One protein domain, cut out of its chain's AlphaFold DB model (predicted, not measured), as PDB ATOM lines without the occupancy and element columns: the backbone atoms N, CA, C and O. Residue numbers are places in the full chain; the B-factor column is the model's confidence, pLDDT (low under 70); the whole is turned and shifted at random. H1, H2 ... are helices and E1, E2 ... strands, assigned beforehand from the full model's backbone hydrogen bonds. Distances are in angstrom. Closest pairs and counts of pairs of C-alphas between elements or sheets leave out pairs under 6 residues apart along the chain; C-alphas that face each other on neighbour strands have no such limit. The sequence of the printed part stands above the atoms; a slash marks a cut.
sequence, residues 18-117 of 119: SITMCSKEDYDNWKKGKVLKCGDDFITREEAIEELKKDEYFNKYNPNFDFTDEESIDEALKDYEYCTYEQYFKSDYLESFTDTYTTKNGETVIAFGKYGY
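This is residues 18 to 117 of the 119 residues of an uncharacterized protein of Acholeplasmataceae bacterium (UniProt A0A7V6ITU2). An elongated model has a narrow three-stranded sheet at one end, made of the long hairpin E4 and E5 with the short strand E1 beside E5, and a group of three helices, H2, H3 and H4, at the other. Between these ends lie the small hairpin E2 and E3 and the short helices H1 and H5, with H1 packed on the sheet. The printed part has 100 residues, with five named helices and five named strands in the order E1 H1 E2 E3 H2 H3 H4 H5 E4 E5. The larger sheet runs E1, E5, E4 and the smaller E2, E3, both antiparallel, and the class is mixed, helices and strands. The whole is only just loose, close to compact, with a radius of gyration of the C-alphas of 15.6 A and spans of 52 by 32 by 21 A.

E1, residues 20 to 23, begins at C-alpha 20 (171.039, 216.050, 240.621) and is 10.3 A long. H1 is residues 24 to 31, 10.3 A. E2, residues 36 to 38, and E3, residues 41 to 43, are 6.4 A each. H2, residues 45 to 54, is 14.4 A long and starts at (179.022, 201.330, 251.185). H3 is residues 56 to 61, 8.8 A; H4 is residues 70 to 79, 14.2 A; H5 is residues 85 to 89, 6.5 A. E4, residues 94 to 102, spans 26.8 A, and E5, residues 108 to 116, spans 26.5 A and ends at (182.045, 224.068, 233.073).

E4 and E5 form an antiparallel hairpin at 162 degrees, with N 99 and O 111 within hydrogen-bond range at 2.8 A. E1 is antiparallel to E5, with N 22 and O 110 at 3.0 A. H1 is on this sheet at a height of 9.5 A; its closest C-alphas to E5 are Lys 24 and Thr 108, 5.6 A. H5 only grazes the sheet with residues 88 to 89. H1 and H5 are close but not clearly touching, the closest C-alphas, Lys 31 and Tyr 85, being 5.4 A apart. In the hairpin E2 and E3, N 36 and O 43 are 2.7 A apart. H2 and H4 touch, about perpendicular at 73 degrees, closest at the C-alphas of Ala 48 and Leu 77, 7.3 A. H3 is close to H2 but not clearly touching it, with the C-alphas of Leu 52 and Phe 58 closest at 6.9 A, and is apart from H4. In H1, H2, H3, H4 and H5 every O i to N i+4 pair is within hydrogen-bond range.

The C-alphas farthest apart, Asn 64 and Lys 104, are 52.9 A apart. The printed part has no cut and no long link; the link from H3 to H4, 8 residues, is short and the others are tight. Mean pLDDT of the printed part is 93.9, with residue 117 under 70.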
ATOM      1  N   SER A  18     175.805 218.995 234.939       86.12
ATOM      2  CA  SER A  18     175.041 218.010 235.693       86.12
ATOM      3  C   SER A  18     174.119 218.719 236.672       86.12
ATOM      4  O   SER A  18     174.465 219.741 237.262       86.12
ATOM      5  N   ILE A  19     172.923 218.166 236.838       91.25
ATOM      6  CA  ILE A  19     172.008 218.532 237.908       91.25
ATOM      7  C   ILE A  19     171.459 217.245 238.506       91.25
ATOM      8  O   ILE A  19     170.895 216.406 237.813       91.25
ATOM      9  N   THR A  20     171.638 217.097 239.808       94.00
ATOM     10  CA  THR A  20     171.039 216.050 240.621       94.00
ATOM     11  C   THR A  20     170.116 216.725 241.620       94.00
ATOM     12  O   THR A  20     170.491 217.707 242.261       94.00
ATOM     13  N   MET A  21     168.899 216.209 241.747       95.62
ATOM     14  CA  MET A  21     167.940 216.650 242.752       95.62
ATOM     15  C   MET A  21     167.618 215.477 243.663       95.62
ATOM     16  O   MET A  21     167.343 214.385 243.181       95.62
ATOM     17  N   CYS A  22     167.644 215.700 244.971       96.06
ATOM     18  CA  CYS A  22     167.353 214.664 245.957       96.06
ATOM     19  C   CYS A  22     166.644 215.251 247.176       96.06
ATOM     20  O   CYS A  22     166.532 216.477 247.329       96.06
ATOM     21  N   SER A  23     166.149 214.373 248.047       96.62
ATOM     22  CA  SER A  23     165.622 214.802 249.334       96.62
ATOM     23  C   SER A  23     166.750 215.370 250.205       96.62
ATOM     24  O   SER A  23     167.923 215.012 250.075       96.62
ATOM     25  N   LYS A  24     166.400 216.259 251.139       97.00
ATOM     26  CA  LYS A  24     167.359 216.737 252.146       97.00
ATOM     27  C   LYS A  24     167.970 215.590 252.957       97.00
ATOM     28  O   LYS A  24     169.137 215.670 253.324       97.00
ATOM     29  N   GLU A  25     167.188 214.554 253.244       96.81
ATOM     30  CA  GLU A  25     167.642 213.410 254.031       96.81
ATOM     31  C   GLU A  25     168.760 212.643 253.319       96.81
ATOM     32  O   GLU A  25     169.807 212.408 253.926       96.81
ATOM     33  N   ASP A  26     168.586 212.342 252.030       97.19
ATOM     34  CA  ASP A  26     169.595 211.644 251.225       97.19
ATOM     35  C   ASP A  26     170.880 212.466 251.129       97.19
ATOM     36  O   ASP A  26     171.970 211.962 251.402       97.19
ATOM     37  N   TYR A  27     170.749 213.767 250.845       97.12
ATOM     38  CA  TYR A  27     171.891 214.676 250.780       97.12
ATOM     39  C   TYR A  27     172.648 214.754 252.114       97.12
ATOM     40  O   TYR A  27     173.879 214.713 252.140       97.12
ATOM     41  N   ASP A  28     171.931 214.848 253.237       97.88
ATOM     42  CA  ASP A  28     172.536 214.906 254.567       97.88
ATOM     43  C   ASP A  28     173.194 213.572 254.952       97.88
ATOM     44  O   ASP A  28     174.234 213.572 255.616       97.88
ATOM     45  N   ASN A  29     172.617 212.434 254.559       98.06
ATOM     46  CA  ASN A  29     173.215 211.114 254.765       98.06
ATOM     47  C   ASN A  29     174.483 210.941 253.919       98.06
ATOM     48  O   ASN A  29     175.495 210.463 254.438       98.06
ATOM     49  N   TRP A  30     174.468 211.408 252.672       97.88
ATOM     50  CA  TRP A  30     175.626 211.402 251.781       97.88
ATOM     51  C   TRP A  30     176.750 212.300 252.299       97.88
ATOM     52  O   TRP A  30     177.896 211.870 252.416       97.88
ATOM     53  N   LYS A  31     176.421 213.523 252.733       97.12
ATOM     54  CA  LYS A  31     177.380 214.458 253.342       97.12
ATOM     55  C   LYS A  31     178.005 213.923 254.636       97.12
ATOM     56  O   LYS A  31     179.130 214.281 254.965       97.12
ATOM     57  N   LYS A  32     177.288 213.070 255.375       97.81
ATOM     58  CA  LYS A  32     177.793 212.377 256.576       97.81
ATOM     59  C   LYS A  32     178.591 211.107 256.256       97.81
ATOM     60  O   LYS A  32     179.049 210.464 257.194       97.81
ATOM     61  N   GLY A  33     178.717 210.725 254.983       96.19
ATOM     62  CA  GLY A  33     179.416 209.510 254.559       96.19
ATOM     63  C   GLY A  33     178.673 208.210 254.875       96.19
ATOM     64  O   GLY A  33     179.297 207.159 254.930       96.19
ATOM     65  N   LYS A  34     177.355 208.260 255.117       97.44
ATOM     66  CA  LYS A  34     176.547 207.050 255.367       97.44
ATOM     67  C   LYS A  34     176.185 206.296 254.091       97.44
ATOM     68  O   LYS A  34     175.905 205.106 254.139       97.44
ATOM     69  N   VAL A  35     176.123 207.023 252.982       97.94
ATOM     70  CA  VAL A  35     175.815 206.511 251.647       97.94
ATOM     71  C   VAL A  35     176.831 207.077 250.663       97.94
ATOM     72  O   VAL A  35     177.456 208.105 250.936       97.94
ATOM     73  N   LEU A  36     176.984 206.412 249.527       97.44
ATOM     74  CA  LEU A  36     177.726 206.832 248.348       97.44
ATOM     75  C   LEU A  36     176.725 207.194 247.255       97.44
ATOM     76  O   LEU A  36     175.658 206.593 247.156       97.44
ATOM     77  N   LYS A  37     177.071 208.177 246.429       95.62
ATOM     78  CA  LYS A  37     176.293 208.518 245.241       95.62
ATOM     79  C   LYS A  37     176.787 207.665 244.075       95.62
ATOM     80  O   LYS A  37     177.979 207.706 243.792       95.62
ATOM     81  N   CYS A  38     175.887 206.985 243.375       93.12
ATOM     82  CA  CYS A  38     176.185 206.224 242.161       93.12
ATOM     83  C   CYS A  38     175.089 206.480 241.130       93.12
ATOM     84  O   CYS A  38     173.921 206.211 241.398       93.12
ATOM     85  N   GLY A  39     175.440 207.042 239.969       88.12
ATOM     86  CA  GLY A  39     174.438 207.425 238.970       88.12
ATOM     87  C   GLY A  39     173.355 208.330 239.571       88.12
ATOM     88  O   GLY A  39     173.667 209.408 240.086       88.12
ATOM     89  N   ASP A  40     172.103 207.877 239.536       88.75
ATOM     90  CA  ASP A  40     170.939 208.597 240.068       88.75
ATOM     91  C   ASP A  40     170.590 208.226 241.523       88.75
ATOM     92  O   ASP A  40     169.731 208.871 242.126       88.75
ATOM     93  N   ASP A  41     171.289 207.251 242.110       93.38
ATOM     94  CA  ASP A  41     170.956 206.654 243.401       93.38
ATOM     95  C   ASP A  41     171.965 206.995 244.511       93.38
ATOM     96  O   ASP A  41     173.113 207.402 244.283       93.38
ATOM     97  N   PHE A  42     171.509 206.798 245.749       96.50
ATOM     98  CA  PHE A  42     172.334 206.799 246.951       96.50
ATOM     99  C   PHE A  42     172.253 205.429 247.604       96.50
ATOM    100  O   PHE A  42     171.177 205.006 248.020       96.50
ATOM    101  N   ILE A  43     173.392 204.761 247.726       97.00
ATOM    102  CA  ILE A  43     173.466 203.412 248.285       97.00
ATOM    103  C   ILE A  43     174.468 203.364 249.425       97.00
ATOM    104  O   ILE A  43     175.378 204.191 249.508       97.00
ATOM    105  N   THR A  44     174.319 202.413 250.332       97.75
ATOM    106  CA  THR A  44     175.309 202.212 251.395       97.75
ATOM    107  C   THR A  44     176.629 201.698 250.824       97.75
ATOM    108  O   THR A  44     176.698 201.173 249.710       97.75
ATOM    109  N   ARG A  45     177.710 201.847 251.593       95.81
ATOM    110  CA  ARG A  45     179.022 201.330 251.185       95.81
ATOM    111  C   ARG A  45     178.993 199.807 251.051       95.81
ATOM    112  O   ARG A  45     179.593 199.255 250.136       95.81
ATOM    113  N   GLU A  46     178.280 199.135 251.945       96.69
ATOM    114  CA  GLU A  46     178.122 197.684 251.949       96.69
ATOM    115  C   GLU A  46     177.417 197.195 250.677       96.69
ATOM    116  O   GLU A  46     177.897 196.262 250.034       96.69
ATOM    117  N   GLU A  47     176.330 197.862 250.278       96.94
ATOM    118  CA  GLU A  47     175.619 197.574 249.026       96.94
ATOM    119  C   GLU A  47     176.516 197.807 247.805       96.94
ATOM    120  O   GLU A  47     176.591 196.939 246.939       96.94
ATOM    121  N   ALA A  48     177.271 198.912 247.774       96.50
ATOM    122  CA  ALA A  48     178.205 199.208 246.685       96.50
ATOM    123  C   ALA A  48     179.270 198.109 246.516       96.50
ATOM    124  O   ALA A  48     179.557 197.662 245.405       96.50
ATOM    125  N   ILE A  49     179.828 197.613 247.626       96.38
ATOM    126  CA  ILE A  49     180.798 196.510 247.614       96.38
ATOM    127  C   ILE A  49     180.146 195.216 247.114       96.38
ATOM    128  O   ILE A  49     180.774 194.444 246.387       96.38
ATOM    129  N   GLU A  50     178.906 194.936 247.513       96.50
ATOM    130  CA  GLU A  50     178.181 193.768 247.015       96.50
ATOM    131  C   GLU A  50     177.886 193.835 245.516       96.50
ATOM    132  O   GLU A  50     177.967 192.804 244.847       96.50
ATOM    133  N   GLU A  51     177.531 195.008 244.993       95.31
ATOM    134  CA  GLU A  51     177.341 195.226 243.558       95.31
ATOM    135  C   GLU A  51     178.650 195.021 242.798       95.31
ATOM    136  O   GLU A  51     178.689 194.230 241.855       95.31
ATOM    137  N   LEU A  52     179.745 195.616 243.278       95.19
ATOM    138  CA  LEU A  52     181.070 195.473 242.677       95.19
ATOM    139  C   LEU A  52     181.533 194.005 242.632       95.19
ATOM    140  O   LEU A  52     182.062 193.542 241.624       95.19
ATOM    141  N   LYS A  53     181.269 193.231 243.695       95.62
ATOM    142  CA  LYS A  53     181.544 191.780 243.736       95.62
ATOM    143  C   LYS A  53     180.758 190.990 242.691       95.62
ATOM    144  O   LYS A  53     181.223 189.935 242.261       95.62
ATOM    145  N   LYS A  54     179.557 191.444 242.330       95.75
ATOM    146  CA  LYS A  54     178.674 190.779 241.359       95.75
ATOM    147  C   LYS A  54     178.953 191.228 239.922       95.75
ATOM    148  O   LYS A  54     178.502 190.551 239.000       95.75
ATOM    149  N   ASP A  55     179.693 192.316 239.721       95.38
ATOM    150  CA  ASP A  55     179.977 192.857 238.396       95.38
ATOM    151  C   ASP A  55     180.906 191.930 237.587       95.38
ATOM    152  O   ASP A  55     182.040 191.622 237.966       95.38
ATOM    153  N   GLU A  56     180.411 191.429 236.453       96.44
ATOM    154  CA  GLU A  56     181.156 190.483 235.613       96.44
ATOM    155  C   GLU A  56     182.385 191.125 234.960       96.44
ATOM    156  O   GLU A  56     183.400 190.453 234.748       96.44
ATOM    157  N   TYR A  57     182.310 192.416 234.626       94.75
ATOM    158  CA  TYR A  57     183.403 193.132 233.985       94.75
ATOM    159  C   TYR A  57     184.536 193.354 234.988       94.75
ATOM    160  O   TYR A  57     185.677 192.980 234.711       94.75
ATOM    161  N   PHE A  58     184.218 193.843 236.185       95.50
ATOM    162  CA  PHE A  58     185.151 193.990 237.292       95.50
ATOM    163  C   PHE A  58     185.891 192.686 237.565       95.50
ATOM    164  O   PHE A  58     187.121 192.655 237.520       95.50
ATOM    165  N   ASN A  59     185.152 191.589 237.746       95.44
ATOM    166  CA  ASN A  59     185.723 190.277 238.042       95.44
ATOM    167  C   ASN A  59     186.583 189.725 236.893       95.44
ATOM    168  O   ASN A  59     187.585 189.051 237.130       95.44
ATOM    169  N   LYS A  60     186.229 190.017 235.635       96.31
ATOM    170  CA  LYS A  60     187.011 189.595 234.464       96.31
ATOM    171  C   LYS A  60     188.393 190.247 234.424       96.31
ATOM    172  O   LYS A  60     189.355 189.587 234.028       96.31
ATOM    173  N   TYR A  61     188.489 191.526 234.781       95.12
ATOM    174  CA  TYR A  61     189.751 192.275 234.746       95.12
ATOM    175  C   TYR A  61     190.500 192.254 236.084       95.12
ATOM    176  O   TYR A  61     191.715 192.441 236.089       95.12
ATOM    177  N   ASN A  62     189.816 191.937 237.186       95.12
ATOM    178  CA  ASN A  62     190.373 191.877 238.538       95.12
ATOM    179  C   ASN A  62     190.040 190.542 239.243       95.12
ATOM    180  O   ASN A  62     189.456 190.536 240.325       95.12
ATOM    181  N   PRO A  63     190.419 189.380 238.675       93.62
ATOM    182  CA  PRO A  63     189.976 188.069 239.169       93.62
ATOM    183  C   PRO A  63     190.482 187.706 240.575       93.62
ATOM    184  O   PRO A  63     189.942 186.798 241.198       93.62
ATOM    185  N   ASN A  64     191.521 188.388 241.065       94.44
ATOM    186  CA  ASN A  64     192.125 188.164 242.382       94.44
ATOM    187  C   ASN A  64     192.045 189.418 243.267       94.44
ATOM    188  O   ASN A  64     192.939 189.645 244.079       94.44
ATOM    189  N   PHE A  65     191.037 190.267 243.059       95.44
ATOM    190  CA  PHE A  65     190.869 191.481 243.850       95.44
ATOM    191  C   PHE A  65     190.661 191.159 245.339       95.44
ATOM    192  O   PHE A  65     189.849 190.298 245.690       95.44
ATOM    193  N   ASP A  66     191.392 191.853 246.213       94.88
ATOM    194  CA  ASP A  66     191.320 191.656 247.659       94.88
ATOM    195  C   ASP A  66     190.239 192.548 248.281       94.88
ATOM    196  O   ASP A  66     190.460 193.712 248.600       94.88
ATOM    197  N   PHE A  67     189.058 191.973 248.506       94.81
ATOM    198  CA  PHE A  67     187.948 192.642 249.194       94.81
ATOM    199  C   PHE A  67     188.124 192.751 250.721       94.81
ATOM    200  O   PHE A  67     187.140 192.979 251.428       94.81
ATOM    201  N   THR A  68     189.332 192.549 251.249       95.06
ATOM    202  CA  THR A  68     189.679 192.841 252.648       95.06
ATOM    203  C   THR A  68     190.583 194.062 252.794       95.06
ATOM    204  O   THR A  68     190.717 194.581 253.901       95.06
ATOM    205  N   ASP A  69     191.161 194.542 251.691       95.88
ATOM    206  CA  ASP A  69     191.963 195.757 251.668       95.88
ATOM    207  C   ASP A  69     191.082 196.983 251.400       95.88
ATOM    208  O   ASP A  69     190.627 197.221 250.281       95.88
ATOM    209  N   GLU A  70     190.831 197.764 252.449       94.62
ATOM    210  CA  GLU A  70     189.943 198.930 252.404       94.62
ATOM    211  C   GLU A  70     190.406 199.996 251.400       94.62
ATOM    212  O   GLU A  70     189.565 200.617 250.752       94.62
ATOM    213  N   GLU A  71     191.720 200.185 251.229       95.25
ATOM    214  CA  GLU A  71     192.264 201.171 250.287       95.25
ATOM    215  C   GLU A  71     191.987 200.747 248.838       95.25
ATOM    216  O   GLU A  71     191.424 201.526 248.067       95.25
ATOM    217  N   SER A  72     192.269 199.483 248.500       95.44
ATOM    218  CA  SER A  72     191.920 198.909 247.192       95.44
ATOM    219  C   SER A  72     190.418 199.004 246.910       95.44
ATOM    220  O   SER A  72     190.020 199.349 245.797       95.44
ATOM    221  N   ILE A  73     189.565 198.711 247.903       96.12
ATOM    222  CA  ILE A  73     188.103 198.814 247.762       96.12
ATOM    223  C   ILE A  73     187.686 200.256 247.467       96.12
ATOM    224  O   ILE A  73     186.892 200.477 246.557       96.12
ATOM    225  N   ASP A  74     188.214 201.233 248.206       94.56
ATOM    226  CA  ASP A  74     187.876 202.644 248.009       94.56
ATOM    227  C   ASP A  74     188.317 203.155 246.627       94.56
ATOM    228  O   ASP A  74     187.588 203.928 245.997       94.56
ATOM    229  N   GLU A  75     189.471 202.705 246.123       94.38
ATOM    230  CA  GLU A  75     189.910 202.992 244.753       94.38
ATOM    231  C   GLU A  75     188.968 202.374 243.715       94.38
ATOM    232  O   GLU A  75     188.509 203.071 242.809       94.38
ATOM    233  N   ALA A  76     188.607 201.100 243.879       95.69
ATOM    234  CA  ALA A  76     187.718 200.411 242.950       95.69
ATOM    235  C   ALA A  76     186.306 201.020 242.925       95.69
ATOM    236  O   ALA A  76     185.736 201.222 241.853       95.69
ATOM    237  N   LEU A  77     185.751 201.359 244.092       95.94
ATOM    238  CA  LEU A  77     184.462 202.043 244.199       95.94
ATOM    239  C   LEU A  77     184.495 203.395 243.481       95.94
ATOM    240  O   LEU A  77     183.588 203.715 242.712       95.94
ATOM    241  N   LYS A  78     185.564 204.169 243.674       92.75
ATOM    242  CA  LYS A  78     185.745 205.453 242.996       92.75
ATOM    243  C   LYS A  78     185.831 205.296 241.473       92.75
ATOM    244  O   LYS A  78     185.226 206.098 240.762       92.75
ATOM    245  N   ASP A  79     186.555 204.294 240.978       92.62
ATOM    246  CA  ASP A  79     186.693 204.020 239.541       92.62
ATOM    247  C   ASP A  79     185.367 203.594 238.892       92.62
ATOM    248  O   ASP A  79     185.140 203.871 237.715       92.62
ATOM    249  N   TYR A  80     184.469 202.986 239.671       92.75
ATOM    250  CA  TYR A  80     183.101 202.641 239.266       92.75
ATOM    251  C   TYR A  80     182.079 203.746 239.588       92.75
ATOM    252  O   TYR A  80     180.878 203.502 239.623       92.75
ATOM    253  N   GLU A  81     182.548 204.977 239.801       91.88
ATOM    254  CA  GLU A  81     181.729 206.170 240.040       91.88
ATOM    255  C   GLU A  81     180.867 206.142 241.323       91.88
ATOM    256  O   GLU A  81     179.996 206.999 241.497       91.88
ATOM    257  N   TYR A  82     181.163 205.257 242.282       95.56
ATOM    258  CA  TYR A  82     180.601 205.314 243.633       95.56
ATOM    259  C   TYR A  82     181.318 206.405 244.436       95.56
ATOM    260  O   TYR A  82     182.405 206.218 244.982       95.56
ATOM    261  N   CYS A  83     180.711 207.586 244.498       94.19
ATOM    262  CA  CYS A  83     181.363 208.790 244.999       94.19
ATOM    263  C   CYS A  83     180.887 209.179 246.403       94.19
ATOM    264  O   CYS A  83     179.693 209.366 246.662       94.19
ATOM    265  N   THR A  84     181.836 209.452 247.294       96.62
ATOM    266  CA  THR A  84     181.581 210.247 248.505       96.62
ATOM    267  C   THR A  84     181.254 211.701 248.148       96.62
ATOM    268  O   THR A  84     181.536 212.175 247.042       96.62
ATOM    269  N   TYR A  85     180.692 212.438 249.109       95.75
ATOM    270  CA  TYR A  85     180.428 213.871 248.974       95.75
ATOM    271  C   TYR A  85     181.671 214.651 248.528       95.75
ATOM    272  O   TYR A  85     181.637 215.406 247.557       95.75
ATOM    273  N   GLU A  86     182.793 214.432 249.211       94.50
ATOM    274  CA  GLU A  86     184.041 215.143 248.938       94.50
ATOM    275  C   GLU A  86     184.617 214.775 247.570       94.50
ATOM    276  O   GLU A  86     184.989 215.666 246.811       94.50
ATOM    277  N   GLN A  87     184.637 213.483 247.214       92.81
ATOM    278  CA  GLN A  87     185.102 213.034 245.896       92.81
ATOM    279  C   GLN A  87     184.252 213.617 244.767       92.81
ATOM    280  O   GLN A  87     184.806 214.036 243.752       92.81
ATOM    281  N   TYR A  88     182.928 213.690 244.949       92.50
ATOM    282  CA  TYR A  88     182.064 214.305 243.954       92.50
ATOM    283  C   TYR A  88     182.426 215.771 243.780       92.50
ATOM    284  O   TYR A  88     182.695 216.168 242.663       92.50
ATOM    285  N   PHE A  89     182.508 216.593 244.823       91.38
ATOM    286  CA  PHE A  89     182.769 218.029 244.633       91.38
ATOM    287  C   PHE A  89     184.233 218.385 244.336       91.38
ATOM    288  O   PHE A  89     184.511 219.502 243.903       91.38
ATOM    289  N   LYS A  90     185.170 217.447 244.494       89.44
ATOM    290  CA  LYS A  90     186.579 217.644 244.148       89.44
ATOM    291  C   LYS A  90     186.769 217.639 242.626       89.44
ATOM    292  O   LYS A  90     186.740 216.593 241.979       89.44
ATOM    293  N   SER A  91     186.967 218.813 242.036       81.31
ATOM    294  CA  SER A  91     187.367 218.969 240.637       81.31
ATOM    295  C   SER A  91     188.170 220.249 240.458       81.31
ATOM    296  O   SER A  91     187.731 221.307 240.892       81.31
ATOM    297  N   ASP A  92     189.309 220.149 239.773       79.12
ATOM    298  CA  ASP A  92     190.121 221.315 239.402       79.12
ATOM    299  C   ASP A  92     189.677 221.935 238.061       79.12
ATOM    300  O   ASP A  92     190.209 222.959 237.645       79.12
ATOM    301  N   TYR A  93     188.716 221.308 237.367       79.25
ATOM    302  CA  TYR A  93     188.303 221.663 236.001       79.25
ATOM    303  C   TYR A  93     186.835 222.084 235.880       79.25
ATOM    304  O   TYR A  93     186.419 222.558 234.824       79.25
ATOM    305  N   LEU A  94     186.038 221.861 236.926       84.88
ATOM    306  CA  LEU A  94     184.605 222.124 236.937       84.88
ATOM    307  C   LEU A  94     184.241 222.919 238.182       84.88
ATOM    308  O   LEU A  94     184.710 222.625 239.281       84.88
ATOM    309  N   GLU A  95     183.343 223.878 238.010       86.94
ATOM    310  CA  GLU A  95     182.667 224.510 239.132       86.94
ATOM    311  C   GLU A  95     181.523 223.625 239.622       86.94
ATOM    312  O   GLU A  95     181.069 222.699 238.942       86.94
ATOM    313  N   SER A  96     181.042 223.907 240.828       90.88
ATOM    314  CA  SER A  96     179.917 223.189 241.409       90.88
ATOM    315  C   SER A  96     178.911 224.134 242.033       90.88
ATOM    316  O   SER A  96     179.244 225.235 242.465       90.88
ATOM    317  N   PHE A  97     177.663 223.686 242.089       91.75
ATOM    318  CA  PHE A  97     176.605 224.387 242.793       91.75
ATOM    319  C   PHE A  97     175.897 223.448 243.761       91.75
ATOM    320  O   PHE A  97     175.876 222.224 243.611       91.75
ATOM    321  N   THR A  98     175.288 224.051 244.768       95.62
ATOM    322  CA  THR A  98     174.271 223.427 245.603       95.62
ATOM    323  C   THR A  98     173.257 224.508 245.932       95.62
ATOM    324  O   THR A  98     173.625 225.579 246.413       95.62
ATOM    325  N   ASP A  99     171.991 224.226 245.672       96.38
ATOM    326  CA  ASP A  99     170.867 225.090 245.979       96.38
ATOM    327  C   ASP A  99     169.761 224.283 246.665       96.38
ATOM    328  O   ASP A  99     169.712 223.052 246.611       96.38
ATOM    329  N   THR A 100     168.889 224.976 247.385       96.81
ATOM    330  CA  THR A 100     167.851 224.371 248.214       96.81
ATOM    331  C   THR A 100     166.506 225.006 247.918       96.81
ATOM    332  O   THR A 100     166.353 226.224 247.953       96.81
ATOM    333  N   TYR A 101     165.497 224.166 247.712       95.81
ATOM    334  CA  TYR A 101     164.118 224.594 247.535       95.81
ATOM    335  C   TYR A 101     163.217 223.923 248.569       95.81
ATOM    336  O   TYR A 101     163.259 222.709 248.746       95.81
ATOM    337  N   THR A 102     162.383 224.705 249.254       96.69
ATOM    338  CA  THR A 102     161.327 224.175 250.129       96.69
ATOM    339  C   THR A 102     159.984 224.299 249.420       96.69
ATOM    340  O   THR A 102     159.575 225.401 249.046       96.69
ATOM    341  N   THR A 103     159.299 223.173 249.216       93.81
ATOM    342  CA  THR A 103     157.983 223.143 248.574       93.81
ATOM    343  C   THR A 103     156.940 223.827 249.459       93.81
ATOM    344  O   THR A 103     157.121 223.996 250.666       93.81
ATOM    345  N   LYS A 104     155.787 224.185 248.884       95.12
ATOM    346  CA  LYS A 104     154.655 224.740 249.655       95.12
ATOM    347  C   LYS A 104     154.158 223.795 250.758       95.12
ATOM    348  O   LYS A 104     153.536 224.261 251.707       95.12
ATOM    349  N   ASN A 105     154.445 222.500 250.624       94.50
ATOM    350  CA  ASN A 105     154.076 221.461 251.579       94.50
ATOM    351  C   ASN A 105     155.168 221.212 252.639       94.50
ATOM    352  O   ASN A 105     154.978 220.368 253.507       94.50
ATOM    353  N   GLY A 106     156.290 221.944 252.598       94.44
ATOM    354  CA  GLY A 106     157.367 221.875 253.594       94.44
ATOM    355  C   GLY A 106     158.491 220.884 253.278       94.44
ATOM    356  O   GLY A 106     159.455 220.800 254.036       94.44
ATOM    357  N   GLU A 107     158.417 220.158 252.162       96.12
ATOM    358  CA  GLU A 107     159.480 219.240 251.740       96.12
ATOM    359  C   GLU A 107     160.685 220.032 251.243       96.12
ATOM    360  O   GLU A 107     160.539 220.992 250.486       96.12
ATOM    361  N   THR A 108     161.887 219.633 251.655       97.62
ATOM    362  CA  THR A 108     163.124 220.271 251.199       97.62
ATOM    363  C   THR A 108     163.795 219.409 250.137       97.62
ATOM    364  O   THR A 108     164.173 218.270 250.409       97.62
ATOM    365  N   VAL A 109     163.970 219.988 248.951       96.75
ATOM    366  CA  VAL A 109     164.707 219.414 247.825       96.75
ATOM    367  C   VAL A 109     166.061 220.103 247.733       96.75
ATOM    368  O   VAL A 109     166.143 221.334 247.785       96.75
ATOM    369  N   ILE A 110     167.119 219.312 247.588       97.56
ATOM    370  CA  ILE A 110     168.473 219.802 247.336       97.56
ATOM    371  C   ILE A 110     168.794 219.561 245.868       97.56
ATOM    372  O   ILE A 110     168.712 218.426 245.405       97.56
ATOM    373  N   ALA A 111     169.161 220.622 245.154       96.12
ATOM    374  CA  ALA A 111     169.667 220.557 243.792       96.12
ATOM    375  C   ALA A 111     171.170 220.829 243.816       96.12
ATOM    376  O   ALA A 111     171.604 221.850 244.338       96.12
ATOM    377  N   PHE A 112     171.978 219.940 243.261       95.12
ATOM    378  CA  PHE A 112     173.424 220.113 243.202       95.12
ATOM    379  C   PHE A 112     173.977 219.571 241.894       95.12
ATOM    380  O   PHE A 112     173.318 218.801 241.201       95.12
ATOM    381  N   GLY A 113     175.195 219.958 241.553       92.25
ATOM    382  CA  GLY A 113     175.824 219.465 240.343       92.25
ATOM    383  C   GLY A 113     177.103 220.200 240.012       92.25
ATOM    384  O   GLY A 113     177.605 220.997 240.811       92.25
ATOM    385  N   LYS A 114     177.623 219.910 238.825       89.44
ATOM    386  CA  LYS A 114     178.834 220.506 238.277       89.44
ATOM    387  C   LYS A 114     178.541 221.181 236.956       89.44
ATOM    388  O   LYS A 114     177.700 220.713 236.189       89.44
ATOM    389  N   TYR A 115     179.278 222.240 236.675       85.94
ATOM    390  CA  TYR A 115     179.235 222.910 235.389       85.94
ATOM    391  C   TYR A 115     180.638 223.318 234.939       85.94
ATOM    392  O   TYR A 115     181.587 223.295 235.724       85.94
ATOM    393  N   GLY A 116     180.779 223.612 233.646       80.69
ATOM    394  CA  GLY A 116     182.045 224.068 233.073       80.69
ATOM    395  C   GLY A 116     182.601 225.283 233.818       80.69
ATOM    396  O   GLY A 116     181.848 226.175 234.199       80.69
ATOM    397  N   TYR A 117     183.915 225.296 234.023       69.00
ATOM    398  CA  TYR A 117     184.639 226.428 234.596       69.00
ATOM    399  C   TYR A 117     184.716 227.580 233.581       69.00
ATOM    400  O   TYR A 117     185.136 227.357 232.440       69.00
TER     401      TYR A 117